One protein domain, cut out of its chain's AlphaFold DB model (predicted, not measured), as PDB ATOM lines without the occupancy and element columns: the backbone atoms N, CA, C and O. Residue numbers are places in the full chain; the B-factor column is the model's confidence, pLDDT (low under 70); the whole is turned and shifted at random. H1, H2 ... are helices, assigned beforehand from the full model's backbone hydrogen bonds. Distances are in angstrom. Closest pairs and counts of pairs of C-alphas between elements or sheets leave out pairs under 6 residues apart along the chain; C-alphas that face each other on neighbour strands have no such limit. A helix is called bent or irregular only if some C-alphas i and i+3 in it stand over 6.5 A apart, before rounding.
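AT A GLANCE: This is residues 123 to 318 of the 325 residues of the protein "uncharacterized protein LOC113689163" of Coffea arabica (UniProt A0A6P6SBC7). The model is a long rod of helices: four lie side by side in its middle, H1, H5b, H6 and H7, an arm of H5a, H2, H4 and H3 reaches out to one end, and H8 to H14 wind on to the other. H5 bends where it passes from arm to middle, and residues 150 to 158, with H3, stick out at the arm's tip. The printed part has 196 residues with 14 named helices, H1 to H14 in that order, and no named strand: all helix. It is only just loose, close to extended, with a radius of gyration of the C-alphas of 24.2 A, and spans 81 by 36 by 32 A.

HOW THE PARTS SIT: H1, residues 123 to 130, touches residues 233 to 240 of H7, residues 227 to 245, opposite ways at a shallow tilt of 20 degrees; the closest C-alphas, Met 129 and Tyr 233, are 6.2 A apart. H2, residues 138 to 149, touches H4, residues 162 to 172, at a steep tilt of 59 degrees, closest at C-alphas 148 and 168, 6.1 A. H3, residues 151 to 154, stands free. H5, residues 174 to 197, was assigned as one helix by its hydrogen bonds but is bent: C-alphas 186 and 189 are 7.1 A apart, and its arms H5a, 174 to 186, and H5b, 189 to 197, stand at 42 degrees. H5a touches H2, closest at C-alphas 180 and 138, 6.2 A. H5b and H6, residues 208 to 222, form a hairpin at 12 degrees, closest at C-alphas 189 and 215, 4.8 A. H6 and H7 form another, at 9 degrees, closest at C-alphas 216 and 234, 6.8 A. H8, residues 248 to 255, is about perpendicular to H6, at 78 degrees, and touches it, closest at C-alphas 250 and 209, 5.8 A. H9, residues 258 to 261, and H10, residues 264 to 269, only just touch, only at the corner, closest at C-alphas 260 and 266, 6.0 A. H11, residues 273 to 285, touches H8, closest at C-alphas 277 and 252, 4.2 A, and forms a hairpin with H12, residues 289 to 304. H13, residues 307 to 310, is close to but not clearly touching H14, residues 312 to 317. Not every O i to N i+4 pair is within hydrogen-bond range in H2, 6 of 8, H7, 13 of 15, and H10, 1 of 2.

IN THESE COORDINATES: H1 begins at C-alpha 123 (90.501, -27.151, 230.698), and H14 ends at C-alpha 317 (89.628, -38.446, 261.572). H7 is 24.4 A long, H12 22.8 A and H6 20.8 A.

THE WHOLE: The C-alphas of Leu 155 and Asp 290, the farthest apart, are 82.6 A apart. The printed part has no cut and no long link. Residues 133 to 137 and 200 to 201 have pLDDT under 70.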
ATOM      1  N   ASN A 123      90.620 -28.359 231.514       89.44
ATOM      2  CA  ASN A 123      90.501 -27.151 230.698       89.44
ATOM      3  C   ASN A 123      90.245 -27.480 229.225       89.44
ATOM      4  O   ASN A 123      89.405 -26.841 228.596       89.44
ATOM      5  N   LEU A 124      90.908 -28.502 228.673       90.00
ATOM      6  CA  LEU A 124      90.643 -28.961 227.306       90.00
ATOM      7  C   LEU A 124      89.225 -29.528 227.149       90.00
ATOM      8  O   LEU A 124      88.580 -29.249 226.142       90.00
ATOM      9  N   MET A 125      88.723 -30.279 228.135       93.31
ATOM     10  CA  MET A 125      87.332 -30.745 228.142       93.31
ATOM     11  C   MET A 125      86.348 -29.565 228.154       93.31
ATOM     12  O   MET A 125      85.436 -29.530 227.334       93.31
ATOM     13  N   LEU A 126      86.550 -28.579 229.037       90.56
ATOM     14  CA  LEU A 126      85.712 -27.375 229.117       90.56
ATOM     15  C   LEU A 126      85.764 -26.546 227.830       90.56
ATOM     16  O   LEU A 126      84.737 -26.041 227.381       90.56
ATOM     17  N   HIS A 127      86.941 -26.443 227.217       88.06
ATOM     18  CA  HIS A 127      87.122 -25.792 225.926       88.06
ATOM     19  C   HIS A 127      86.383 -26.534 224.804       88.06
ATOM     20  O   HIS A 127      85.719 -25.903 223.988       88.06
ATOM     21  N   ASP A 128      86.449 -27.866 224.763       89.75
ATOM     22  CA  ASP A 128      85.703 -28.657 223.781       89.75
ATOM     23  C   ASP A 128      84.186 -28.552 223.998       89.75
ATOM     24  O   ASP A 128      83.445 -28.471 223.023       89.75
ATOM     25  N   MET A 129      83.721 -28.460 225.249       89.25
ATOM     26  CA  MET A 129      82.323 -28.134 225.556       89.25
ATOM     27  C   MET A 129      81.962 -26.715 225.102       89.25
ATOM     28  O   MET A 129      80.883 -26.502 224.571       89.25
ATOM     29  N   GLY A 130      82.869 -25.747 225.246       82.56
ATOM     30  CA  GLY A 130      82.683 -24.377 224.758       82.56
ATOM     31  C   GLY A 130      82.681 -24.248 223.234       82.56
ATOM     32  O   GLY A 130      82.251 -23.235 222.709       82.56
ATOM     33  N   LYS A 131      83.113 -25.269 222.488       83.19
ATOM     34  CA  LYS A 131      82.872 -25.323 221.034       83.19
ATOM     35  C   LYS A 131      81.445 -25.741 220.697       83.19
ATOM     36  O   LYS A 131      81.029 -25.563 219.555       83.19
ATOM     37  N   LEU A 132      80.735 -26.344 221.651       78.44
ATOM     38  CA  LEU A 132      79.330 -26.698 221.493       78.44
ATOM     39  C   LEU A 132      78.422 -25.491 221.761       78.44
ATOM     40  O   LEU A 132      77.363 -25.425 221.145       78.44
ATOM     41  N   ASP A 133      78.852 -24.527 222.594       67.25
ATOM     42  CA  ASP A 133      78.027 -23.384 223.010       67.25
ATOM     43  C   ASP A 133      78.786 -22.062 223.250       67.25
ATOM     44  O   ASP A 133      79.956 -22.049 223.616       67.25
ATOM     45  N   GLU A 134      78.078 -20.931 223.217       56.84
ATOM     46  CA  GLU A 134      78.594 -19.623 223.654       56.84
ATOM     47  C   GLU A 134      78.588 -19.498 225.207       56.84
ATOM     48  O   GLU A 134      77.549 -19.293 225.836       56.84
ATOM     49  N   GLN A 135      79.748 -19.633 225.871       55.16
ATOM     50  CA  GLN A 135      79.926 -19.522 227.341       55.16
ATOM     51  C   GLN A 135      80.262 -18.074 227.784       55.16
ATOM     52  O   GLN A 135      81.056 -17.422 227.119       55.16
ATOM     53  N   SER A 136      79.878 -17.489 228.933       61.03
ATOM     54  CA  SER A 136      78.663 -17.491 229.769       61.03
ATOM     55  C   SER A 136      78.535 -16.067 230.354       61.03
ATOM     56  O   SER A 136      79.331 -15.649 231.194       61.03
ATOM     57  N   ILE A 137      77.528 -15.312 229.907       68.00
ATOM     58  CA  ILE A 137      77.195 -13.935 230.336       68.00
ATOM     59  C   ILE A 137      76.159 -13.907 231.483       68.00
ATOM     60  O   ILE A 137      75.714 -12.851 231.930       68.00
ATOM     61  N   LEU A 138      75.757 -15.085 231.979       73.38
ATOM     62  CA  LEU A 138      74.574 -15.273 232.828       73.38
ATOM     63  C   LEU A 138      74.629 -14.509 234.157       73.38
ATOM     64  O   LEU A 138      73.606 -13.992 234.596       73.38
ATOM     65  N   VAL A 139      75.814 -14.387 234.765       73.44
ATOM     66  CA  VAL A 139      76.010 -13.635 236.022       73.44
ATOM     67  C   VAL A 139      75.683 -12.150 235.845       73.44
ATOM     68  O   VAL A 139      75.238 -11.495 236.781       73.44
ATOM     69  N   GLN A 140      75.850 -11.622 234.633       79.88
ATOM     70  CA  GLN A 140      75.593 -10.222 234.309       79.88
ATOM     71  C   GLN A 140      74.186  -9.990 233.754       79.88
ATOM     72  O   GLN A 140      73.874  -8.869 233.368       79.88
ATOM     73  N   LYS A 141      73.316 -11.007 233.718       84.31
ATOM     74  CA  LYS A 141      71.980 -10.914 233.114       84.31
ATOM     75  C   LYS A 141      71.190  -9.702 233.597       84.31
ATOM     76  O   LYS A 141      70.735  -8.909 232.778       84.31
ATOM     77  N   ASP A 142      71.020  -9.560 234.906       87.88
ATOM     78  CA  ASP A 142      70.162  -8.510 235.456       87.88
ATOM     79  C   ASP A 142      70.804  -7.128 235.311       87.88
ATOM     80  O   ASP A 142      70.125  -6.175 234.930       87.88
ATOM     81  N   ALA A 143      72.124  -7.036 235.497       88.88
ATOM     82  CA  ALA A 143      72.883  -5.810 235.265       88.88
ATOM     83  C   ALA A 143      72.794  -5.355 233.798       88.88
ATOM     84  O   ALA A 143      72.500  -4.196 233.521       88.88
ATOM     85  N   LEU A 144      72.965  -6.273 232.844       89.00
ATOM     86  CA  LEU A 144      72.857  -5.984 231.415       89.00
ATOM     87  C   LEU A 144      71.442  -5.578 231.025       89.00
ATOM     88  O   LEU A 144      71.278  -4.596 230.305       89.00
ATOM     89  N   ARG A 145      70.417  -6.274 231.535       91.56
ATOM     90  CA  ARG A 145      69.010  -5.912 231.308       91.56
ATOM     91  C   ARG A 145      68.683  -4.534 231.875       91.56
ATOM     92  O   ARG A 145      67.975  -3.775 231.220       91.56
ATOM     93  N   ALA A 146      69.223  -4.186 233.041       92.56
ATOM     94  CA  ALA A 146      69.064  -2.859 233.626       92.56
ATOM     95  C   ALA A 146      69.760  -1.779 232.784       92.56
ATOM     96  O   ALA A 146      69.165  -0.739 232.511       92.56
ATOM     97  N   ILE A 147      70.978  -2.043 232.296       92.19
ATOM     98  CA  ILE A 147      71.718  -1.109 231.435       92.19
ATOM     99  C   ILE A 147      70.948  -0.851 230.139       92.19
ATOM    100  O   ILE A 147      70.671   0.305 229.824       92.19
ATOM    101  N   VAL A 148      70.546  -1.900 229.412       91.50
ATOM    102  CA  VAL A 148      69.903  -1.737 228.094       91.50
ATOM    103  C   VAL A 148      68.483  -1.172 228.163       91.50
ATOM    104  O   VAL A 148      67.968  -0.702 227.150       91.50
ATOM    105  N   THR A 149      67.848  -1.193 229.340       91.69
ATOM    106  CA  THR A 149      66.521  -0.590 229.566       91.69
ATOM    107  C   THR A 149      66.576   0.769 230.273       91.69
ATOM    108  O   THR A 149      65.538   1.408 230.444       91.69
ATOM    109  N   SER A 150      67.767   1.249 230.650       93.94
ATOM    110  CA  SER A 150      67.949   2.543 231.317       93.94
ATOM    111  C   SER A 150      67.582   3.735 230.420       93.94
ATOM    112  O   SER A 150      67.657   3.678 229.184       93.94
ATOM    113  N   LYS A 151      67.197   4.858 231.042       91.88
ATOM    114  CA  LYS A 151      66.910   6.108 230.314       91.88
ATOM    115  C   LYS A 151      68.170   6.644 229.640       91.88
ATOM    116  O   LYS A 151      68.122   7.120 228.513       91.88
ATOM    117  N   GLU A 152      69.299   6.512 230.320       92.31
ATOM    118  CA  GLU A 152      70.620   6.923 229.872       92.31
ATOM    119  C   GLU A 152      71.015   6.185 228.586       92.31
ATOM    120  O   GLU A 152      71.446   6.813 227.619       92.31
ATOM    121  N   TRP A 153      70.803   4.864 228.530       90.31
ATOM    122  CA  TRP A 153      71.062   4.065 227.332       90.31
ATOM    123  C   TRP A 153      70.100   4.406 226.195       90.31
ATOM    124  O   TRP A 153      70.541   4.697 225.083       90.31
ATOM    125  N   THR A 154      68.792   4.404 226.463       89.06
ATOM    126  CA  THR A 154      67.751   4.610 225.438       89.06
ATOM    127  C   THR A 154      67.805   5.994 224.785       89.06
ATOM    128  O   THR A 154      67.478   6.121 223.604       89.06
ATOM    129  N   LEU A 155      68.266   7.016 225.511       91.62
ATOM    130  CA  LEU A 155      68.472   8.370 224.985       91.62
ATOM    131  C   LEU A 155      69.842   8.568 224.311       91.62
ATOM    132  O   LEU A 155      70.061   9.595 223.664       91.62
ATOM    133  N   SER A 156      70.763   7.609 224.432       92.69
ATOM    134  CA  SER A 156      72.112   7.717 223.872       92.69
ATOM    135  C   SER A 156      72.139   7.594 222.341       92.69
ATOM    136  O   SER A 156      71.263   7.001 221.707       92.69
ATOM    137  N   ALA A 157      73.203   8.116 221.725       90.56
ATOM    138  CA  ALA A 157      73.459   7.903 220.300       90.56
ATOM    139  C   ALA A 157      73.725   6.418 219.973       90.56
ATOM    140  O   ALA A 157      73.291   5.940 218.926       90.56
ATOM    141  N   TYR A 158      74.358   5.682 220.896       86.56
ATOM    142  CA  TYR A 158      74.738   4.277 220.729       86.56
ATOM    143  C   TYR A 158      73.532   3.346 220.565       86.56
ATOM    144  O   TYR A 158      73.567   2.437 219.741       86.56
ATOM    145  N   ALA A 159      72.421   3.602 221.264       87.38
ATOM    146  CA  ALA A 159      71.204   2.791 221.139       87.38
ATOM    147  C   ALA A 159      70.585   2.817 219.724       87.38
ATOM    148  O   ALA A 159      69.798   1.938 219.362       87.38
ATOM    149  N   LYS A 160      70.941   3.807 218.892       88.62
ATOM    150  CA  LYS A 160      70.469   3.901 217.504       88.62
ATOM    151  C   LYS A 160      71.261   3.000 216.552       88.62
ATOM    152  O   LYS A 160      70.746   2.691 215.473       88.62
ATOM    153  N   GLU A 161      72.457   2.555 216.941       94.44
ATOM    154  CA  GLU A 161      73.314   1.698 216.125       94.44
ATOM    155  C   GLU A 161      72.696   0.314 215.897       94.44
ATOM    156  O   GLU A 161      72.100  -0.294 216.786       94.44
ATOM    157  N   SER A 162      72.880  -0.235 214.695       91.31
ATOM    158  CA  SER A 162      72.314  -1.540 214.331       91.31
ATOM    159  C   SER A 162      72.874  -2.692 215.172       91.31
ATOM    160  O   SER A 162      72.138  -3.617 215.510       91.31
ATOM    161  N   LYS A 163      74.162  -2.636 215.538       90.25
ATOM    162  CA  LYS A 163      74.808  -3.630 216.410       90.25
ATOM    163  C   LYS A 163      74.255  -3.573 217.833       90.25
ATOM    164  O   LYS A 163      73.954  -4.620 218.397       90.25
ATOM    165  N   ALA A 164      74.071  -2.367 218.373       89.38
ATOM    166  CA  ALA A 164      73.500  -2.168 219.699       89.38
ATOM    167  C   ALA A 164      72.069  -2.712 219.775       89.38
ATOM    168  O   ALA A 164      71.756  -3.441 220.706       89.38
ATOM    169  N   LYS A 165      71.231  -2.459 218.761       91.06
ATOM    170  CA  LYS A 165      69.866  -3.013 218.700       91.06
ATOM    171  C   LYS A 165      69.850  -4.541 218.761       91.06
ATOM    172  O   LYS A 165      69.173  -5.095 219.616       91.06
ATOM    173  N   LYS A 166      70.681  -5.208 217.949       91.31
ATOM    174  CA  LYS A 166      70.822  -6.676 217.987       91.31
ATOM    175  C   LYS A 166      71.261  -7.189 219.362       91.31
ATOM    176  O   LYS A 166      70.773  -8.218 219.813       91.31
ATOM    177  N   PHE A 167      72.179  -6.482 220.024       89.62
ATOM    178  CA  PHE A 167      72.611  -6.822 221.379       89.62
ATOM    179  C   PHE A 167      71.479  -6.667 222.403       89.62
ATOM    180  O   PHE A 167      71.292  -7.553 223.231       89.62
ATOM    181  N   VAL A 168      70.698  -5.582 222.332       91.00
ATOM    182  CA  VAL A 168      69.524  -5.385 223.197       91.00
ATOM    183  C   VAL A 168      68.500  -6.498 222.983       91.00
ATOM    184  O   VAL A 168      68.033  -7.068 223.966       91.00
ATOM    185  N   ASP A 169      68.201  -6.846 221.729       92.00
ATOM    186  CA  ASP A 169      67.266  -7.927 221.399       92.00
ATOM    187  C   ASP A 169      67.713  -9.256 222.034       92.00
ATOM    188  O   ASP A 169      66.915  -9.928 222.687       92.00
ATOM    189  N   LEU A 170      69.006  -9.589 221.940       89.31
ATOM    190  CA  LEU A 170      69.592 -10.787 222.551       89.31
ATOM    191  C   LEU A 170      69.538 -10.753 224.092       89.31
ATOM    192  O   LEU A 170      69.126 -11.719 224.729       89.31
ATOM    193  N   VAL A 171      69.913  -9.627 224.710       90.19
ATOM    194  CA  VAL A 171      69.906  -9.443 226.176       90.19
ATOM    195  C   VAL A 171      68.490  -9.455 226.753       90.19
ATOM    196  O   VAL A 171      68.296  -9.799 227.921       90.19
ATOM    197  N   LEU A 172      67.475  -9.081 225.979       90.94
ATOM    198  CA  LEU A 172      66.084  -9.148 226.418       90.94
ATOM    199  C   LEU A 172      65.424 -10.500 226.112       90.94
ATOM    200  O   LEU A 172      64.400 -10.806 226.734       90.94
ATOM    201  N   ASP A 173      66.020 -11.328 225.251       92.00
ATOM    202  CA  ASP A 173      65.485 -12.632 224.876       92.00
ATOM    203  C   ASP A 173      65.531 -13.647 226.030       92.00
ATOM    204  O   ASP A 173      66.566 -14.007 226.592       92.00
ATOM    205  N   SER A 174      64.353 -14.159 226.382       89.75
ATOM    206  CA  SER A 174      64.206 -15.184 227.411       89.75
ATOM    207  C   SER A 174      64.739 -16.559 226.993       89.75
ATOM    208  O   SER A 174      65.096 -17.342 227.877       89.75
ATOM    209  N   ILE A 175      64.763 -16.868 225.691       88.75
ATOM    210  CA  ILE A 175      65.267 -18.137 225.156       88.75
ATOM    211  C   ILE A 175      66.785 -18.157 225.298       88.75
ATOM    212  O   ILE A 175      67.294 -19.060 225.960       88.75
ATOM    213  N   PHE A 176      67.464 -17.103 224.839       87.19
ATOM    214  CA  PHE A 176      68.897 -16.897 225.055       87.19
ATOM    215  C   PHE A 176      69.329 -17.172 226.507       87.19
ATOM    216  O   PHE A 176      70.181 -18.019 226.772       87.19
ATOM    217  N   TRP A 177      68.677 -16.556 227.500       87.56
ATOM    218  CA  TRP A 177      69.055 -16.786 228.902       87.56
ATOM    219  C   TRP A 177      68.757 -18.200 229.416       87.56
ATOM    220  O   TRP A 177      69.438 -18.667 230.332       87.56
ATOM    221  N   LYS A 178      67.737 -18.882 228.875       88.38
ATOM    222  CA  LYS A 178      67.470 -20.296 229.195       88.38
ATOM    223  C   LYS A 178      68.561 -21.203 228.623       88.38
ATOM    224  O   LYS A 178      68.929 -22.180 229.279       88.38
ATOM    225  N   GLU A 179      69.084 -20.879 227.446       84.94
ATOM    226  CA  GLU A 179      70.227 -21.569 226.846       84.94
ATOM    227  C   GLU A 179      71.492 -21.326 227.675       84.94
ATOM    228  O   GLU A 179      72.089 -22.296 228.138       84.94
ATOM    229  N   CYS A 180      71.810 -20.078 228.040       84.56
ATOM    230  CA  CYS A 180      72.925 -19.771 228.948       84.56
ATOM    231  C   CYS A 180      72.842 -20.537 230.281       84.56
ATOM    232  O   CYS A 180      73.835 -21.093 230.748       84.56
ATOM    233  N   ALA A 181      71.657 -20.603 230.898       87.75
ATOM    234  CA  ALA A 181      71.454 -21.376 232.124       87.75
ATOM    235  C   ALA A 181      71.687 -22.880 231.914       87.75
ATOM    236  O   ALA A 181      72.217 -23.555 232.797       87.75
ATOM    237  N   THR A 182      71.324 -23.401 230.743       88.94
ATOM    238  CA  THR A 182      71.562 -24.800 230.374       88.94
ATOM    239  C   THR A 182      73.061 -25.085 230.238       88.94
ATOM    240  O   THR A 182      73.533 -26.067 230.806       88.94
ATOM    241  N   ILE A 183      73.819 -24.200 229.587       86.81
ATOM    242  CA  ILE A 183      75.281 -24.312 229.424       86.81
ATOM    243  C   ILE A 183      75.985 -24.327 230.781       86.81
ATOM    244  O   ILE A 183      76.846 -25.170 231.036       86.81
ATOM    245  N   VAL A 184      75.589 -23.431 231.691       87.81
ATOM    246  CA  VAL A 184      76.121 -23.426 233.061       87.81
ATOM    247  C   VAL A 184      75.832 -24.763 233.740       87.81
ATOM    248  O   VAL A 184      76.740 -25.370 234.291       87.81
ATOM    249  N   GLN A 185      74.609 -25.291 233.639       91.25
ATOM    250  CA  GLN A 185      74.283 -26.591 234.236       91.25
ATOM    251  C   GLN A 185      75.077 -27.768 233.645       91.25
ATOM    252  O   GLN A 185      75.283 -28.748 234.367       91.25
ATOM    253  N   LEU A 186      75.487 -27.681 232.373       91.44
ATOM    254  CA  LEU A 186      76.287 -28.686 231.661       91.44
ATOM    255  C   LEU A 186      77.782 -28.615 232.007       91.44
ATOM    256  O   LEU A 186      78.452 -29.642 232.047       91.44
ATOM    257  N   THR A 187      78.305 -27.421 232.274       91.31
ATOM    258  CA  THR A 187      79.743 -27.194 232.514       91.31
ATOM    259  C   THR A 187      80.106 -27.169 234.000       91.31
ATOM    260  O   THR A 187      81.197 -27.594 234.381       91.31
ATOM    261  N   GLU A 188      79.186 -26.739 234.866       91.88
ATOM    262  CA  GLU A 188      79.404 -26.551 236.305       91.88
ATOM    263  C   GLU A 188      79.971 -27.792 237.029       91.88
ATOM    264  O   GLU A 188      80.913 -27.620 237.809       91.88
ATOM    265  N   PRO A 189      79.494 -29.036 236.795       95.56
ATOM    266  CA  PRO A 189      80.080 -30.201 237.455       95.56
ATOM    267  C   PRO A 189      81.568 -30.373 237.140       95.56
ATOM    268  O   PRO A 189      82.340 -30.702 238.035       95.56
ATOM    269  N   LEU A 190      81.985 -30.084 235.905       94.31
ATOM    270  CA  LEU A 190      83.378 -30.194 235.486       94.31
ATOM    271  C   LEU A 190      84.233 -29.032 236.013       94.31
ATOM    272  O   LEU A 190      85.365 -29.256 236.433       94.31
ATOM    273  N   VAL A 191      83.675 -27.817 236.090       91.19
ATOM    274  CA  VAL A 191      84.324 -26.670 236.756       91.19
ATOM    275  C   VAL A 191      84.592 -26.973 238.235       91.19
ATOM    276  O   VAL A 191      85.647 -26.615 238.756       91.19
ATOM    277  N   ARG A 192      83.688 -27.690 238.919       93.00
ATOM    278  CA  ARG A 192      83.953 -28.168 240.286       93.00
ATOM    279  C   ARG A 192      85.123 -29.148 240.346       93.00
ATOM    280  O   ARG A 192      85.909 -29.050 241.282       93.00
ATOM    281  N   VAL A 193      85.255 -30.065 239.383       93.81
ATOM    282  CA  VAL A 193      86.421 -30.966 239.326       93.81
ATOM    283  C   VAL A 193      87.702 -30.176 239.077       93.81
ATOM    284  O   VAL A 193      88.693 -30.412 239.762       93.81
ATOM    285  N   LEU A 194      87.673 -29.204 238.161       90.06
ATOM    286  CA  LEU A 194      88.817 -28.329 237.901       90.06
ATOM    287  C   LEU A 194      89.270 -27.629 239.183       90.06
ATOM    288  O   LEU A 194      90.440 -27.681 239.531       90.06
ATOM    289  N   ARG A 195      88.326 -27.078 239.951       88.06
ATOM    290  CA  ARG A 195      88.625 -26.433 241.233       88.06
ATOM    291  C   ARG A 195      89.220 -27.388 242.277       88.06
ATOM    292  O   ARG A 195      89.910 -26.928 243.172       88.06
ATOM    293  N   ILE A 196      88.950 -28.695 242.197       87.38
ATOM    294  CA  ILE A 196      89.574 -29.695 243.080       87.38
ATOM    295  C   ILE A 196      91.036 -29.917 242.701       87.38
ATOM    296  O   ILE A 196      91.857 -30.063 243.596       87.38
ATOM    297  N   VAL A 197      91.352 -29.975 241.405       86.12
ATOM    298  CA  VAL A 197      92.722 -30.260 240.949       86.12
ATOM    299  C   VAL A 197      93.630 -29.039 240.907       86.12
ATOM    300  O   VAL A 197      94.841 -29.206 240.899       86.12
ATOM    301  N   ASP A 198      93.040 -27.848 240.841       81.88
ATOM    302  CA  ASP A 198      93.738 -26.560 240.794       81.88
ATOM    303  C   ASP A 198      93.854 -25.916 242.190       81.88
ATOM    304  O   ASP A 198      94.445 -24.854 242.339       81.88
ATOM    305  N   SER A 199      93.251 -26.529 243.216       76.38
ATOM    306  CA  SER A 199      93.368 -26.062 244.599       76.38
ATOM    307  C   SER A 199      94.641 -26.603 245.241       76.38
ATOM    308  O   SER A 199      94.837 -27.816 245.291       76.38
ATOM    309  N   ASP A 200      95.445 -25.707 245.813       67.19
ATOM    310  CA  ASP A 200      96.597 -26.051 246.655       67.19
ATOM    311  C   ASP A 200      96.187 -26.416 248.101       67.19
ATOM    312  O   ASP A 200      97.044 -26.684 248.939       67.19
ATOM    313  N   GLU A 201      94.885 -26.421 248.428       66.31
ATOM    314  CA  GLU A 201      94.392 -26.692 249.790       66.31
ATOM    315  C   GLU A 201      94.376 -28.186 250.147       66.31
ATOM    316  O   GLU A 201      94.363 -28.519 251.326       66.31
ATOM    317  N   ARG A 202      94.305 -29.092 249.158       70.31
ATOM    318  CA  ARG A 202      94.263 -30.548 249.391       70.31
ATOM    319  C   ARG A 202      94.850 -31.353 248.228       70.31
ATOM    320  O   ARG A 202      94.668 -30.959 247.075       70.31
ATOM    321  N   PRO A 203      95.422 -32.547 248.468       75.38
ATOM    322  CA  PRO A 203      95.938 -33.397 247.402       75.38
ATOM    323  C   PRO A 203      94.846 -33.866 246.455       75.38
ATOM    324  O   PRO A 203      93.991 -34.688 246.789       75.38
ATOM    325  N   ALA A 204      94.921 -33.420 245.209       84.06
ATOM    326  CA  ALA A 204      93.938 -33.760 244.193       84.06
ATOM    327  C   ALA A 204      93.885 -35.262 243.842       84.06
ATOM    328  O   ALA A 204      92.823 -35.770 243.465       84.06
ATOM    329  N   MET A 205      95.005 -35.987 243.977       85.12
ATOM    330  CA  MET A 205      95.149 -37.381 243.522       85.12
ATOM    331  C   MET A 205      94.118 -38.334 244.139       85.12
ATOM    332  O   MET A 205      93.596 -39.202 243.439       85.12
ATOM    333  N   GLY A 206      93.781 -38.145 245.419       86.75
ATOM    334  CA  GLY A 206      92.804 -38.978 246.128       86.75
ATOM    335  C   GLY A 206      91.339 -38.664 245.809       86.75
ATOM    336  O   GLY A 206      90.452 -39.438 246.162       86.75
ATOM    337  N   TYR A 207      91.062 -37.535 245.152       88.56
ATOM    338  CA  TYR A 207      89.702 -37.029 244.932       88.56
ATOM    339  C   TYR A 207      89.290 -37.000 243.462       88.56
ATOM    340  O   TYR A 207      88.097 -37.116 243.166       88.56
ATOM    341  N   LEU A 208      90.250 -36.863 242.540       90.88
ATOM    342  CA  LEU A 208      89.999 -36.672 241.110       90.88
ATOM    343  C   LEU A 208      89.097 -37.760 240.515       90.88
ATOM    344  O   LEU A 208      88.111 -37.444 239.852       90.88
ATOM    345  N   TYR A 209      89.399 -39.032 240.784       91.31
ATOM    346  CA  TYR A 209      88.639 -40.163 240.247       91.31
ATOM    347  C   TYR A 209      87.154 -40.088 240.646       91.31
ATOM    348  O   TYR A 209      86.278 -40.026 239.783       91.31
ATOM    349  N   ALA A 210      86.855 -39.980 241.945       91.06
ATOM    350  CA  ALA A 210      85.479 -39.846 242.429       91.06
ATOM    351  C   ALA A 210      84.797 -38.563 241.944       91.06
ATOM    352  O   ALA A 210      83.588 -38.543 241.712       91.06
ATOM    353  N   ALA A 211      85.536 -37.457 241.838       92.69
ATOM    354  CA  ALA A 211      84.997 -36.188 241.363       92.69
ATOM    355  C   ALA A 211      84.548 -36.277 239.896       92.69
ATOM    356  O   ALA A 211      83.457 -35.813 239.570       92.69
ATOM    357  N   MET A 212      85.330 -36.941 239.040       94.56
ATOM    358  CA  MET A 212      84.975 -37.175 237.637       94.56
ATOM    359  C   MET A 212      83.736 -38.056 237.489       94.56
ATOM    360  O   MET A 212      82.810 -37.698 236.757       94.56
ATOM    361  N   HIS A 213      83.668 -39.165 238.231       92.31
ATOM    362  CA  HIS A 213      82.484 -40.026 238.228       92.31
ATOM    363  C   HIS A 213      81.232 -39.282 238.710       92.31
ATOM    364  O   HIS A 213      80.203 -39.312 238.032       92.31
ATOM    365  N   ARG A 214      81.330 -38.531 239.815       93.06
ATOM    366  CA  ARG A 214      80.220 -37.713 240.327       93.06
ATOM    367  C   ARG A 214      79.780 -36.642 239.335       93.06
ATOM    368  O   ARG A 214      78.580 -36.467 239.141       93.06
ATOM    369  N   ALA A 215      80.716 -35.958 238.676       95.81
ATOM    370  CA  ALA A 215      80.389 -34.957 237.662       95.81
ATOM    371  C   ALA A 215      79.586 -35.573 236.506       95.81
ATOM    372  O   ALA A 215      78.556 -35.031 236.097       95.81
ATOM    373  N   ARG A 216      80.010 -36.748 236.031       95.19
ATOM    374  CA  ARG A 216      79.322 -37.502 234.978       95.19
ATOM    375  C   ARG A 216      77.917 -37.955 235.398       95.19
ATOM    376  O   ARG A 216      76.954 -37.751 234.657       95.19
ATOM    377  N   GLU A 217      77.783 -38.557 236.579       94.00
ATOM    378  CA  GLU A 217      76.495 -39.008 237.131       94.00
ATOM    379  C   GLU A 217      75.523 -37.847 237.343       94.00
ATOM    380  O   GLU A 217      74.328 -37.947 237.055       94.00
ATOM    381  N   GLU A 218      76.035 -36.713 237.811       95.38
ATOM    382  CA  GLU A 218      75.231 -35.526 238.032       95.38
ATOM    383  C   GLU A 218      74.669 -34.964 236.723       95.38
ATOM    384  O   GLU A 218      73.489 -34.603 236.682       95.38
ATOM    385  N   LEU A 219      75.458 -34.944 235.646       95.25
ATOM    386  CA  LEU A 219      74.979 -34.558 234.318       95.25
ATOM    387  C   LEU A 219      73.871 -35.490 233.822       95.25
ATOM    388  O   LEU A 219      72.816 -35.017 233.390       95.25
ATOM    389  N   LEU A 220      74.056 -36.805 233.959       94.75
ATOM    390  CA  LEU A 220      73.024 -37.787 233.620       94.75
ATOM    391  C   LEU A 220      71.725 -37.535 234.396       94.75
ATOM    392  O   LEU A 220      70.642 -37.524 233.809       94.75
ATOM    393  N   ARG A 221      71.831 -37.269 235.702       94.94
ATOM    394  CA  ARG A 221      70.683 -36.987 236.569       94.94
ATOM    395  C   ARG A 221      69.971 -35.694 236.166       94.94
ATOM    396  O   ARG A 221      68.754 -35.711 235.961       94.94
ATOM    397  N   ARG A 222      70.708 -34.585 236.014       94.50
ATOM    398  CA  ARG A 222      70.173 -33.259 235.637       94.50
ATOM    399  C   ARG A 222      69.436 -33.304 234.294       94.50
ATOM    400  O   ARG A 222      68.377 -32.696 234.151       94.50
ATOM    401  N   PHE A 223      69.943 -34.084 233.339       93.50
ATOM    402  CA  PHE A 223      69.429 -34.143 231.968       93.50
ATOM    403  C   PHE A 223      68.716 -35.459 231.625       93.50
ATOM    404  O   PHE A 223      68.596 -35.811 230.452       93.50
ATOM    405  N   THR A 224      68.142 -36.148 232.620       92.06
ATOM    406  CA  THR A 224      67.453 -37.446 232.447       92.06
ATOM    407  C   THR A 224      66.430 -37.442 231.296       92.06
ATOM    408  O   THR A 224      66.341 -38.397 230.525       92.06
ATOM    409  N   ARG A 225      65.666 -36.347 231.146       91.81
ATOM    410  CA  ARG A 225      64.644 -36.168 230.090       91.81
ATOM    411  C   ARG A 225      65.167 -35.485 228.816       91.81
ATOM    412  O   ARG A 225      64.407 -35.299 227.873       91.81
ATOM    413  N   LYS A 226      66.444 -35.097 228.780       89.38
ATOM    414  CA  LYS A 226      67.093 -34.330 227.703       89.38
ATOM    415  C   LYS A 226      68.401 -34.996 227.251       89.38
ATOM    416  O   LYS A 226      69.417 -34.331 227.077       89.38
ATOM    417  N   LYS A 227      68.369 -36.317 227.032       89.88
ATOM    418  CA  LYS A 227      69.554 -37.115 226.657       89.88
ATOM    419  C   LYS A 227      70.318 -36.540 225.461       89.88
ATOM    420  O   LYS A 227      71.507 -36.288 225.562       89.88
ATOM    421  N   LYS A 228      69.607 -36.180 224.385       88.06
ATOM    422  CA  LYS A 228      70.210 -35.575 223.181       88.06
ATOM    423  C   LYS A 228      71.042 -34.319 223.467       88.06
ATOM    424  O   LYS A 228      71.995 -34.066 222.745       88.06
ATOM    425  N   THR A 229      70.673 -33.544 224.488       86.88
ATOM    426  CA  THR A 229      71.409 -32.343 224.896       86.88
ATOM    427  C   THR A 229      72.688 -32.705 225.642       86.88
ATOM    428  O   THR A 229      73.715 -32.108 225.376       86.88
ATOM    429  N   VAL A 230      72.651 -33.677 226.555       92.94
ATOM    430  CA  VAL A 230      73.800 -34.001 227.422       92.94
ATOM    431  C   VAL A 230      74.783 -34.993 226.789       92.94
ATOM    432  O   VAL A 230      75.968 -34.967 227.113       92.94
ATOM    433  N   ASP A 231      74.329 -35.834 225.855       93.00
ATOM    434  CA  ASP A 231      75.142 -36.884 225.227       93.00
ATOM    435  C   ASP A 231      76.448 -36.362 224.591       93.00
ATOM    436  O   ASP A 231      77.485 -36.994 224.802       93.00
ATOM    437  N   PRO A 232      76.479 -35.229 223.853       92.44
ATOM    438  CA  PRO A 232      77.731 -34.688 223.317       92.44
ATOM    439  C   PRO A 232      78.754 -34.322 224.405       92.44
ATOM    440  O   PRO A 232      79.939 -34.607 224.251       92.44
ATOM    441  N   TYR A 233      78.299 -33.765 225.530       92.81
ATOM    442  CA  TYR A 233      79.149 -33.377 226.665       92.81
ATOM    443  C   TYR A 233      79.694 -34.605 227.387       92.81
ATOM    444  O   TYR A 233      80.880 -34.657 227.707       92.81
ATOM    445  N   LEU A 234      78.854 -35.624 227.591       95.31
ATOM    446  CA  LEU A 234      79.288 -36.897 228.166       95.31
ATOM    447  C   LEU A 234      80.321 -37.584 227.277       95.31
ATOM    448  O   LEU A 234      81.306 -38.089 227.797       95.31
ATOM    449  N   ARG A 235      80.168 -37.541 225.947       95.19
ATOM    450  CA  ARG A 235      81.181 -38.076 225.024       95.19
ATOM    451  C   ARG A 235      82.517 -37.350 225.135       95.19
ATOM    452  O   ARG A 235      83.549 -38.007 225.055       95.19
ATOM    453  N   ILE A 236      82.514 -36.026 225.317       94.00
ATOM    454  CA  ILE A 236      83.747 -35.257 225.560       94.00
ATOM    455  C   ILE A 236      84.399 -35.715 226.866       94.00
ATOM    456  O   ILE A 236      85.594 -36.010 226.865       94.00
ATOM    457  N   ILE A 237      83.620 -35.810 227.951       94.69
ATOM    458  CA  ILE A 237      84.106 -36.273 229.260       94.69
ATOM    459  C   ILE A 237      84.691 -37.677 229.138       94.69
ATOM    460  O   ILE A 237      85.850 -37.867 229.487       94.69
ATOM    461  N   ASP A 238      83.925 -38.628 228.603       94.25
ATOM    462  CA  ASP A 238      84.309 -40.037 228.493       94.25
ATOM    463  C   ASP A 238      85.558 -40.190 227.616       94.25
ATOM    464  O   ASP A 238      86.555 -40.767 228.039       94.25
ATOM    465  N   SER A 239      85.570 -39.568 226.432       93.81
ATOM    466  CA  SER A 239      86.707 -39.643 225.509       93.81
ATOM    467  C   SER A 239      87.995 -39.094 226.124       93.81
ATOM    468  O   SER A 239      89.055 -39.713 226.007       93.81
ATOM    469  N   ARG A 240      87.930 -37.935 226.784       91.69
ATOM    470  CA  ARG A 240      89.099 -37.291 227.399       91.69
ATOM    471  C   ARG A 240      89.517 -37.994 228.689       91.69
ATOM    472  O   ARG A 240      90.712 -38.098 228.955       91.69
ATOM    473  N   TRP A 241      88.564 -38.509 229.463       91.38
ATOM    474  CA  TRP A 241      88.841 -39.325 230.638       91.38
ATOM    475  C   TRP A 241      89.602 -40.578 230.222       91.38
ATOM    476  O   TRP A 241      90.759 -40.719 230.602       91.38
ATOM    477  N   ASP A 242      89.039 -41.406 229.348       88.88
ATOM    478  CA  ASP A 242      89.623 -42.696 228.974       88.88
ATOM    479  C   ASP A 242      90.977 -42.557 228.261       88.88
ATOM    480  O   ASP A 242      91.884 -43.365 228.466       88.88
ATOM    481  N   SER A 243      91.150 -41.516 227.438       85.00
ATOM    482  CA  SER A 243      92.386 -41.334 226.662       85.00
ATOM    483  C   SER A 243      93.512 -40.619 227.417       85.00
ATOM    484  O   SER A 243      94.687 -40.893 227.149       85.00
ATOM    485  N   GLN A 244      93.196 -39.694 228.334       81.56
ATOM    486  CA  GLN A 244      94.188 -38.768 228.906       81.56
ATOM    487  C   GLN A 244      94.309 -38.888 230.425       81.56
ATOM    488  O   GLN A 244      95.432 -38.930 230.931       81.56
ATOM    489  N   LEU A 245      93.191 -38.984 231.151       80.38
ATOM    490  CA  LEU A 245      93.183 -38.877 232.614       80.38
ATOM    491  C   LEU A 245      92.975 -40.185 233.360       80.38
ATOM    492  O   LEU A 245      93.461 -40.309 234.476       80.38
ATOM    493  N   HIS A 246      92.302 -41.176 232.793       78.38
ATOM    494  CA  HIS A 246      92.072 -42.435 233.474       78.38
ATOM    495  C   HIS A 246      93.385 -43.219 233.540       78.38
ATOM    496  O   HIS A 246      93.869 -43.776 232.553       78.38
ATOM    497  N   LYS A 247      94.003 -43.194 234.720       80.56
ATOM    498  CA  LYS A 247      95.249 -43.886 235.042       80.56
ATOM    499  C   LYS A 247      95.033 -44.674 236.319       80.56
ATOM    500  O   LYS A 247      94.371 -44.189 237.239       80.56
ATOM    501  N   ASN A 248      95.677 -45.832 236.400       87.44
ATOM    502  CA  ASN A 248      95.644 -46.689 237.582       87.44
ATOM    503  C   ASN A 248      96.064 -45.936 238.850       87.44
ATOM    504  O   ASN A 248      95.503 -46.174 239.910       87.44
ATOM    505  N   LEU A 249      96.947 -44.941 238.724       88.12
ATOM    506  CA  LEU A 249      97.363 -44.097 239.840       88.12
ATOM    507  C   LEU A 249      96.230 -43.230 240.425       88.12
ATOM    508  O   LEU A 249      96.153 -43.080 241.637       88.12
ATOM    509  N   HIS A 250      95.313 -42.703 239.604       89.06
ATOM    510  CA  HIS A 250      94.150 -41.958 240.109       89.06
ATOM    511  C   HIS A 250      93.135 -42.887 240.786       89.06
ATOM    512  O   HIS A 250      92.532 -42.525 241.793       89.06
ATOM    513  N   ALA A 251      92.963 -44.097 240.248       89.88
ATOM    514  CA  ALA A 251      92.125 -45.125 240.856       89.88
ATOM    515  C   ALA A 251      92.708 -45.613 242.196       89.88
ATOM    516  O   ALA A 251      91.975 -45.746 243.173       89.88
ATOM    517  N   ALA A 252      94.029 -45.799 242.262       90.12
ATOM    518  CA  ALA A 252      94.760 -46.119 243.484       90.12
ATOM    519  C   ALA A 252      94.657 -44.990 244.518       90.12
ATOM    520  O   ALA A 252      94.365 -45.259 245.678       90.12
ATOM    521  N   GLY A 253      94.816 -43.732 244.093       89.44
ATOM    522  CA  GLY A 253      94.635 -42.565 244.957       89.44
ATOM    523  C   GLY A 253      93.238 -42.516 245.575       89.44
ATOM    524  O   GLY A 253      93.104 -42.305 246.775       89.44
ATOM    525  N   TYR A 254      92.197 -42.772 244.779       89.62
ATOM    526  CA  TYR A 254      90.832 -42.901 245.291       89.62
ATOM    527  C   TYR A 254      90.677 -44.053 246.285       89.62
ATOM    528  O   TYR A 254      90.072 -43.874 247.335       89.62
ATOM    529  N   TRP A 255      91.229 -45.225 245.966       90.19
ATOM    530  CA  TRP A 255      91.127 -46.403 246.824       90.19
ATOM    531  C   TRP A 255      91.817 -46.192 248.180       90.19
ATOM    532  O   TRP A 255      91.329 -46.658 249.205       90.19
ATOM    533  N   LEU A 256      92.945 -45.477 248.198       88.25
ATOM    534  CA  LEU A 256      93.714 -45.167 249.410       88.25
ATOM    535  C   LEU A 256      93.125 -44.001 250.219       88.25
ATOM    536  O   LEU A 256      93.598 -43.714 251.315       88.25
ATOM    537  N   ASN A 257      92.093 -43.328 249.712       87.25
ATOM    538  CA  ASN A 257      91.449 -42.230 250.414       87.25
ATOM    539  C   ASN A 257      90.514 -42.767 251.507       87.25
ATOM    540  O   ASN A 257      89.511 -43.420 251.212       87.25
ATOM    541  N   LEU A 258      90.823 -42.459 252.768       86.38
ATOM    542  CA  LEU A 258      90.096 -42.936 253.950       86.38
ATOM    543  C   LEU A 258      88.594 -42.611 253.901       86.38
ATOM    544  O   LEU A 258      87.776 -43.484 254.202       86.38
ATOM    545  N   ALA A 259      88.239 -41.399 253.463       84.31
ATOM    546  CA  ALA A 259      86.854 -40.938 253.362       84.31
ATOM    547  C   ALA A 259      86.026 -41.772 252.366       84.31
ATOM    548  O   ALA A 259      84.812 -41.912 252.510       84.31
ATOM    549  N   TYR A 260      86.678 -42.352 251.350       87.38
ATOM    550  CA  TYR A 260      86.020 -43.215 250.364       87.38
ATOM    551  C   TYR A 260      86.104 -44.691 250.729       87.38
ATOM    552  O   TYR A 260      85.105 -45.401 250.632       87.38
ATOM    553  N   GLN A 261      87.264 -45.160 251.184       85.69
ATOM    554  CA  GLN A 261      87.499 -46.578 251.444       85.69
ATOM    555  C   GLN A 261      86.553 -47.152 252.502       85.69
ATOM    556  O   GLN A 261      86.115 -48.298 252.392       85.69
ATOM    557  N   TYR A 262      86.239 -46.366 253.533       85.12
ATOM    558  CA  TYR A 262      85.385 -46.810 254.634       85.12
ATOM    559  C   TYR A 262      83.929 -46.359 254.500       85.12
ATOM    560  O   TYR A 262      83.127 -46.603 255.402       85.12
ATOM    561  N   ASN A 263      83.570 -45.764 253.360       83.88
ATOM    562  CA  ASN A 263      82.193 -45.491 252.989       83.88
ATOM    563  C   ASN A 263      81.676 -46.612 252.073       83.88
ATOM    564  O   ASN A 263      82.025 -46.701 250.894       83.88
ATOM    565  N   SER A 264      80.815 -47.477 252.616       73.62
ATOM    566  CA  SER A 264      80.315 -48.668 251.916       73.62
ATOM    567  C   SER A 264      79.588 -48.352 250.604       73.62
ATOM    568  O   SER A 264      79.706 -49.112 249.644       73.62
ATOM    569  N   LEU A 265      78.887 -47.216 250.528       76.69
ATOM    570  CA  LEU A 265      78.142 -46.806 249.335       76.69
ATOM    571  C   LEU A 265      79.059 -46.391 248.180       76.69
ATOM    572  O   LEU A 265      78.707 -46.587 247.016       76.69
ATOM    573  N   ASP A 266      80.214 -45.803 248.485       75.12
ATOM    574  CA  ASP A 266      81.166 -45.340 247.475       75.12
ATOM    575  C   ASP A 266      82.074 -46.486 246.999       75.12
ATOM    576  O   ASP A 266      82.391 -46.589 245.808       75.12
ATOM    577  N   LEU A 267      82.420 -47.417 247.894       71.31
ATOM    578  CA  LEU A 267      83.230 -48.590 247.562       71.31
ATOM    579  C   LEU A 267      82.541 -49.508 246.534       71.31
ATOM    580  O   LEU A 267      83.171 -49.938 245.563       71.31
ATOM    581  N   GLU A 268      81.242 -49.783 246.705       71.00
ATOM    582  CA  GLU A 268      80.481 -50.657 245.798       71.00
ATOM    583  C   GLU A 268      80.394 -50.093 244.372       71.00
ATOM    584  O   GLU A 268      80.492 -50.840 243.392       71.00
ATOM    585  N   LYS A 269      80.273 -48.767 244.237       77.50
ATOM    586  CA  LYS A 269      80.173 -48.085 242.935       77.50
ATOM    587  C   LYS A 269      81.459 -48.161 242.120       77.50
ATOM    588  O   LYS A 269      81.414 -48.154 240.889       77.50
ATOM    589  N   HIS A 270      82.608 -48.249 242.785       80.69
ATOM    590  CA  HIS A 270      83.919 -48.114 242.155       80.69
ATOM    591  C   HIS A 270      84.820 -49.328 242.388       80.69
ATOM    592  O   HIS A 270      86.034 -49.199 242.512       80.69
ATOM    593  N   ARG A 271      84.245 -50.537 242.347       76.38
ATOM    594  CA  ARG A 271      84.966 -51.816 242.515       76.38
ATOM    595  C   ARG A 271      86.232 -51.970 241.655       76.38
ATOM    596  O   ARG A 271      87.191 -52.608 242.085       76.38
ATOM    597  N   HIS A 272      86.261 -51.353 240.472       80.62
ATOM    598  CA  HIS A 272      87.411 -51.371 239.560       80.62
ATOM    599  C   HIS A 272      88.638 -50.623 240.104       80.62
ATOM    600  O   HIS A 272      89.755 -50.904 239.674       80.62
ATOM    601  N   ALA A 273      88.470 -49.749 241.104       86.62
ATOM    602  CA  ALA A 273      89.583 -49.071 241.758       86.62
ATOM    603  C   ALA A 273      90.536 -50.041 242.476       86.62
ATOM    604  O   ALA A 273      91.729 -49.770 242.568       86.62
ATOM    605  N   THR A 274      90.036 -51.205 242.915       89.31
ATOM    606  CA  THR A 274      90.888 -52.263 243.484       89.31
ATOM    607  C   THR A 274      91.896 -52.779 242.460       89.31
ATOM    608  O   THR A 274      93.071 -52.899 242.786       89.31
ATOM    609  N   SER A 275      91.460 -53.058 241.226       90.38
ATOM    610  CA  SER A 275      92.369 -53.475 240.151       90.38
ATOM    611  C   SER A 275      93.381 -52.376 239.837       90.38
ATOM    612  O   SER A 275      94.562 -52.662 239.709       90.38
ATOM    613  N   GLY A 276      92.945 -51.110 239.829       90.50
ATOM    614  CA  GLY A 276      93.848 -49.971 239.656       90.50
ATOM    615  C   GLY A 276      94.959 -49.912 240.710       90.50
ATOM    616  O   GLY A 276      96.111 -49.682 240.356       90.50
ATOM    617  N   LEU A 277      94.650 -50.160 241.988       90.75
ATOM    618  CA  LEU A 277      95.674 -50.231 243.034       90.75
ATOM    619  C   LEU A 277      96.614 -51.428 242.855       90.75
ATOM    620  O   LEU A 277      97.823 -51.267 243.004       90.75
ATOM    621  N   LEU A 278      96.080 -52.607 242.534       90.81
ATOM    622  CA  LEU A 278      96.898 -53.802 242.311       90.81
ATOM    623  C   LEU A 278      97.886 -53.587 241.160       90.81
ATOM    624  O   LEU A 278      99.078 -53.809 241.349       90.81
ATOM    625  N   ASP A 279      97.432 -53.027 240.039       91.69
ATOM    626  CA  ASP A 279      98.302 -52.685 238.911       91.69
ATOM    627  C   ASP A 279      99.412 -51.694 239.321       91.69
ATOM    628  O   ASP A 279     100.534 -51.763 238.816       91.69
ATOM    629  N   VAL A 280      99.117 -50.756 240.236       90.75
ATOM    630  CA  VAL A 280     100.117 -49.826 240.796       90.75
ATOM    631  C   VAL A 280     101.131 -50.555 241.666       90.75
ATOM    632  O   VAL A 280     102.326 -50.306 241.521       90.75
ATOM    633  N   ILE A 281     100.692 -51.472 242.529       89.56
ATOM    634  CA  ILE A 281     101.581 -52.280 243.374       89.56
ATOM    635  C   ILE A 281     102.487 -53.169 242.515       89.56
ATOM    636  O   ILE A 281     103.700 -53.205 242.736       89.56
ATOM    637  N   GLU A 282     101.933 -53.857 241.517       90.56
ATOM    638  CA  GLU A 282     102.684 -54.721 240.598       90.56
ATOM    639  C   GLU A 282     103.747 -53.929 239.834       90.56
ATOM    640  O   GLU A 282     104.915 -54.321 239.774       90.56
ATOM    641  N   ARG A 283     103.372 -52.758 239.307       89.38
ATOM    642  CA  ARG A 283     104.316 -51.898 238.596       89.38
ATOM    643  C   ARG A 283     105.389 -51.328 239.516       89.38
ATOM    644  O   ARG A 283     106.553 -51.274 239.130       89.38
ATOM    645  N   TYR A 284     105.006 -50.898 240.714       85.81
ATOM    646  CA  TYR A 284     105.918 -50.277 241.666       85.81
ATOM    647  C   TYR A 284     106.929 -51.275 242.237       85.81
ATOM    648  O   TYR A 284     108.109 -50.962 242.388       85.81
ATOM    649  N   SER A 285     106.476 -52.496 242.522       85.69
ATOM    650  CA  SER A 285     107.324 -53.561 243.054       85.69
ATOM    651  C   SER A 285     108.303 -54.131 242.026       85.69
ATOM    652  O   SER A 285     109.286 -54.729 242.440       85.69
ATOM    653  N   TYR A 286     108.060 -53.942 240.723       82.38
ATOM    654  CA  TYR A 286     108.916 -54.310 239.584       82.38
ATOM    655  C   TYR A 286     109.933 -55.431 239.857       82.38
ATOM    656  O   TYR A 286     111.085 -55.188 240.222       82.38
ATOM    657  N   ALA A 287     109.499 -56.674 239.647       81.62
ATOM    658  CA  ALA A 287     110.318 -57.875 239.825       81.62
ATOM    659  C   ALA A 287     110.877 -58.091 241.252       81.62
ATOM    660  O   ALA A 287     111.804 -58.880 241.424       81.62
ATOM    661  N   ASN A 288     110.296 -57.451 242.277       87.81
ATOM    662  CA  ASN A 288     110.546 -57.727 243.694       87.81
ATOM    663  C   ASN A 288     109.315 -58.397 244.348       87.81
ATOM    664  O   ASN A 288     108.403 -57.697 244.803       87.81
ATOM    665  N   PRO A 289     109.278 -59.742 244.413       89.88
ATOM    666  CA  PRO A 289     108.151 -60.481 244.979       89.88
ATOM    667  C   PRO A 289     107.899 -60.170 246.455       89.88
ATOM    668  O   PRO A 289     106.745 -60.034 246.850       89.88
ATOM    669  N   ASP A 290     108.954 -59.990 247.255       91.31
ATOM    670  CA  ASP A 290     108.822 -59.717 248.691       91.31
ATOM    671  C   ASP A 290     108.147 -58.363 248.934       91.31
ATOM    672  O   ASP A 290     107.238 -58.243 249.756       91.31
ATOM    673  N   LEU A 291     108.544 -57.336 248.173       86.25
ATOM    674  CA  LEU A 291     107.908 -56.020 248.236       86.25
ATOM    675  C   LEU A 291     106.439 -56.088 247.798       86.25
ATOM    676  O   LEU A 291     105.585 -55.491 248.448       86.25
ATOM    677  N   MET A 292     106.137 -56.832 246.732       88.00
ATOM    678  CA  MET A 292     104.765 -57.031 246.259       88.00
ATOM    679  C   MET A 292     103.892 -57.711 247.325       88.00
ATOM    680  O   MET A 292     102.787 -57.243 247.606       88.00
ATOM    681  N   SER A 293     104.390 -58.782 247.953       88.38
ATOM    682  CA  SER A 293     103.691 -59.488 249.032       88.38
ATOM    683  C   SER A 293     103.452 -58.588 250.242       88.38
ATOM    684  O   SER A 293     102.328 -58.541 250.740       88.38
ATOM    685  N   ASN A 294     104.457 -57.817 250.663       89.31
ATOM    686  CA  ASN A 294     104.324 -56.882 251.781       89.31
ATOM    687  C   ASN A 294     103.284 -55.790 251.491       89.31
ATOM    688  O   ASN A 294     102.399 -55.556 252.305       89.31
ATOM    689  N   LEU A 295     103.332 -55.161 250.310       88.50
ATOM    690  CA  LEU A 295     102.356 -54.135 249.916       88.50
ATOM    691  C   LEU A 295     100.933 -54.696 249.811       88.50
ATOM    692  O   LEU A 295      99.969 -54.014 250.157       88.50
ATOM    693  N   THR A 296     100.791 -55.940 249.358       89.00
ATOM    694  CA  THR A 296      99.488 -56.616 249.289       89.00
ATOM    695  C   THR A 296      98.930 -56.906 250.685       89.00
ATOM    696  O   THR A 296      97.724 -56.776 250.905       89.00
ATOM    697  N   GLU A 297      99.787 -57.255 251.646       87.62
ATOM    698  CA  GLU A 297      99.372 -57.438 253.038       87.62
ATOM    699  C   GLU A 297      98.986 -56.102 253.690       87.62
ATOM    700  O   GLU A 297      97.914 -56.010 254.288       87.62
ATOM    701  N   GLU A 298      99.761 -55.033 253.483       90.06
ATOM    702  CA  GLU A 298      99.397 -53.678 253.927       90.06
ATOM    703  C   GLU A 298      98.055 -53.224 253.329       90.06
ATOM    704  O   GLU A 298      97.189 -52.703 254.035       90.06
ATOM    705  N   MET A 299      97.812 -53.510 252.043       88.94
ATOM    706  CA  MET A 299      96.519 -53.269 251.397       88.94
ATOM    707  C   MET A 299      95.375 -53.991 252.131       88.94
ATOM    708  O   MET A 299      94.287 -53.430 252.308       88.94
ATOM    709  N   ARG A 300      95.592 -55.238 252.571       89.94
ATOM    710  CA  ARG A 300      94.598 -56.020 253.323       89.94
ATOM    711  C   ARG A 300      94.327 -55.407 254.696       89.94
ATOM    712  O   ARG A 300      93.157 -55.290 255.072       89.94
ATOM    713  N   LEU A 301      95.381 -55.033 255.423       88.62
ATOM    714  CA  LEU A 301      95.290 -54.396 256.740       88.62
ATOM    715  C   LEU A 301      94.517 -53.078 256.655       88.62
ATOM    716  O   LEU A 301      93.533 -52.896 257.375       88.62
ATOM    717  N   PHE A 302      94.894 -52.223 255.701       89.25
ATOM    718  CA  PHE A 302      94.211 -50.967 255.417       89.25
ATOM    719  C   PHE A 302      92.731 -51.205 255.115       89.25
ATOM    720  O   PHE A 302      91.864 -50.691 255.815       89.25
ATOM    721  N   ARG A 303      92.396 -52.065 254.144       88.19
ATOM    722  CA  ARG A 303      90.993 -52.331 253.774       88.19
ATOM    723  C   ARG A 303      90.131 -52.765 254.961       88.19
ATOM    724  O   ARG A 303      88.965 -52.389 255.032       88.19
ATOM    725  N   LYS A 304      90.681 -53.565 255.873       88.88
ATOM    726  CA  LYS A 304      89.942 -54.091 257.029       88.88
ATOM    727  C   LYS A 304      89.976 -53.183 258.257       88.88
ATOM    728  O   LYS A 304      89.357 -53.533 259.257       88.88
ATOM    729  N   ALA A 305      90.665 -52.042 258.188       88.62
ATOM    730  CA  ALA A 305      90.950 -51.196 259.345       88.62
ATOM    731  C   ALA A 305      91.606 -51.979 260.499       88.62
ATOM    732  O   ALA A 305      91.263 -51.790 261.663       88.62
ATOM    733  N   GLU A 306      92.516 -52.899 260.179       89.06
ATOM    734  CA  GLU A 306      93.258 -53.657 261.190       89.06
ATOM    735  C   GLU A 306      94.430 -52.825 261.743       89.06
ATOM    736  O   GLU A 306      94.949 -51.923 261.082       89.06
ATOM    737  N   GLY A 307      94.852 -53.122 262.975       89.06
ATOM    738  CA  GLY A 307      95.955 -52.416 263.628       89.06
ATOM    739  C   GLY A 307      95.647 -50.936 263.870       89.06
ATOM    740  O   GLY A 307      94.586 -50.580 264.388       89.06
ATOM    741  N   ASP A 308      96.584 -50.064 263.498       86.00
ATOM    742  CA  ASP A 308      96.479 -48.631 263.778       86.00
ATOM    743  C   ASP A 308      95.387 -47.927 262.954       86.00
ATOM    744  O   ASP A 308      94.797 -46.959 263.436       86.00
ATOM    745  N   PHE A 309      95.011 -48.478 261.792       84.62
ATOM    746  CA  PHE A 309      93.891 -47.987 260.971       84.62
ATOM    747  C   PHE A 309      92.515 -48.141 261.646       84.62
ATOM    748  O   PHE A 309      91.542 -47.490 261.246       84.62
ATOM    749  N   GLY A 310      92.420 -49.011 262.657       86.25
ATOM    750  CA  GLY A 310      91.208 -49.279 263.433       86.25
ATOM    751  C   GLY A 310      91.112 -48.513 264.750       86.25
ATOM    752  O   GLY A 310      90.133 -48.674 265.480       86.25
ATOM    753  N   ARG A 311      92.109 -47.688 265.097       89.31
ATOM    754  CA  ARG A 311      92.064 -46.891 266.331       89.31
ATOM    755  C   ARG A 311      90.925 -45.878 266.280       89.31
ATOM    756  O   ARG A 311      90.631 -45.307 265.237       89.31
ATOM    757  N   VAL A 312      90.338 -45.584 267.441       89.56
ATOM    758  CA  VAL A 312      89.220 -44.628 267.565       89.56
ATOM    759  C   VAL A 312      89.573 -43.251 266.995       89.56
ATOM    760  O   VAL A 312      88.745 -42.649 266.318       89.56
ATOM    761  N   SER A 313      90.801 -42.769 267.222       87.75
ATOM    762  CA  SER A 313      91.287 -41.517 266.631       87.75
ATOM    763  C   SER A 313      91.344 -41.598 265.105       87.75
ATOM    764  O   SER A 313      90.757 -40.758 264.438       87.75
ATOM    765  N   ALA A 314      91.949 -42.658 264.560       83.94
ATOM    766  CA  ALA A 314      92.051 -42.867 263.118       83.94
ATOM    767  C   ALA A 314      90.672 -42.972 262.451       83.94
ATOM    768  O   ALA A 314      90.486 -42.428 261.374       83.94
ATOM    769  N   ILE A 315      89.695 -43.627 263.094       85.69
ATOM    770  CA  ILE A 315      88.314 -43.728 262.597       85.69
ATOM    771  C   ILE A 315      87.623 -42.364 262.584       85.69
ATOM    772  O   ILE A 315      86.971 -42.029 261.598       85.69
ATOM    773  N   ARG A 316      87.744 -41.593 263.670       85.75
ATOM    774  CA  ARG A 316      87.123 -40.267 263.781       85.75
ATOM    775  C   ARG A 316      87.658 -39.305 262.722       85.75
ATOM    776  O   ARG A 316      86.902 -38.487 262.210       85.75
ATOM    777  N   ASP A 317      88.938 -39.422 262.405       84.75
ATOM    778  CA  ASP A 317      89.628 -38.446 261.572       84.75
ATOM    779  C   ASP A 317      89.533 -38.785 260.061       84.75
ATOM    780  O   ASP A 317      89.930 -37.966 259.239       84.75
ATOM    781  N   ARG A 318      88.911 -39.917 259.666       84.88
ATOM    782  CA  ARG A 318      88.749 -40.360 258.254       84.88
ATOM    783  C   ARG A 318      88.099 -39.334 257.331       84.88
ATOM    784  O   ARG A 318      88.435 -39.284 256.153       84.88
TER     785      ARG A 318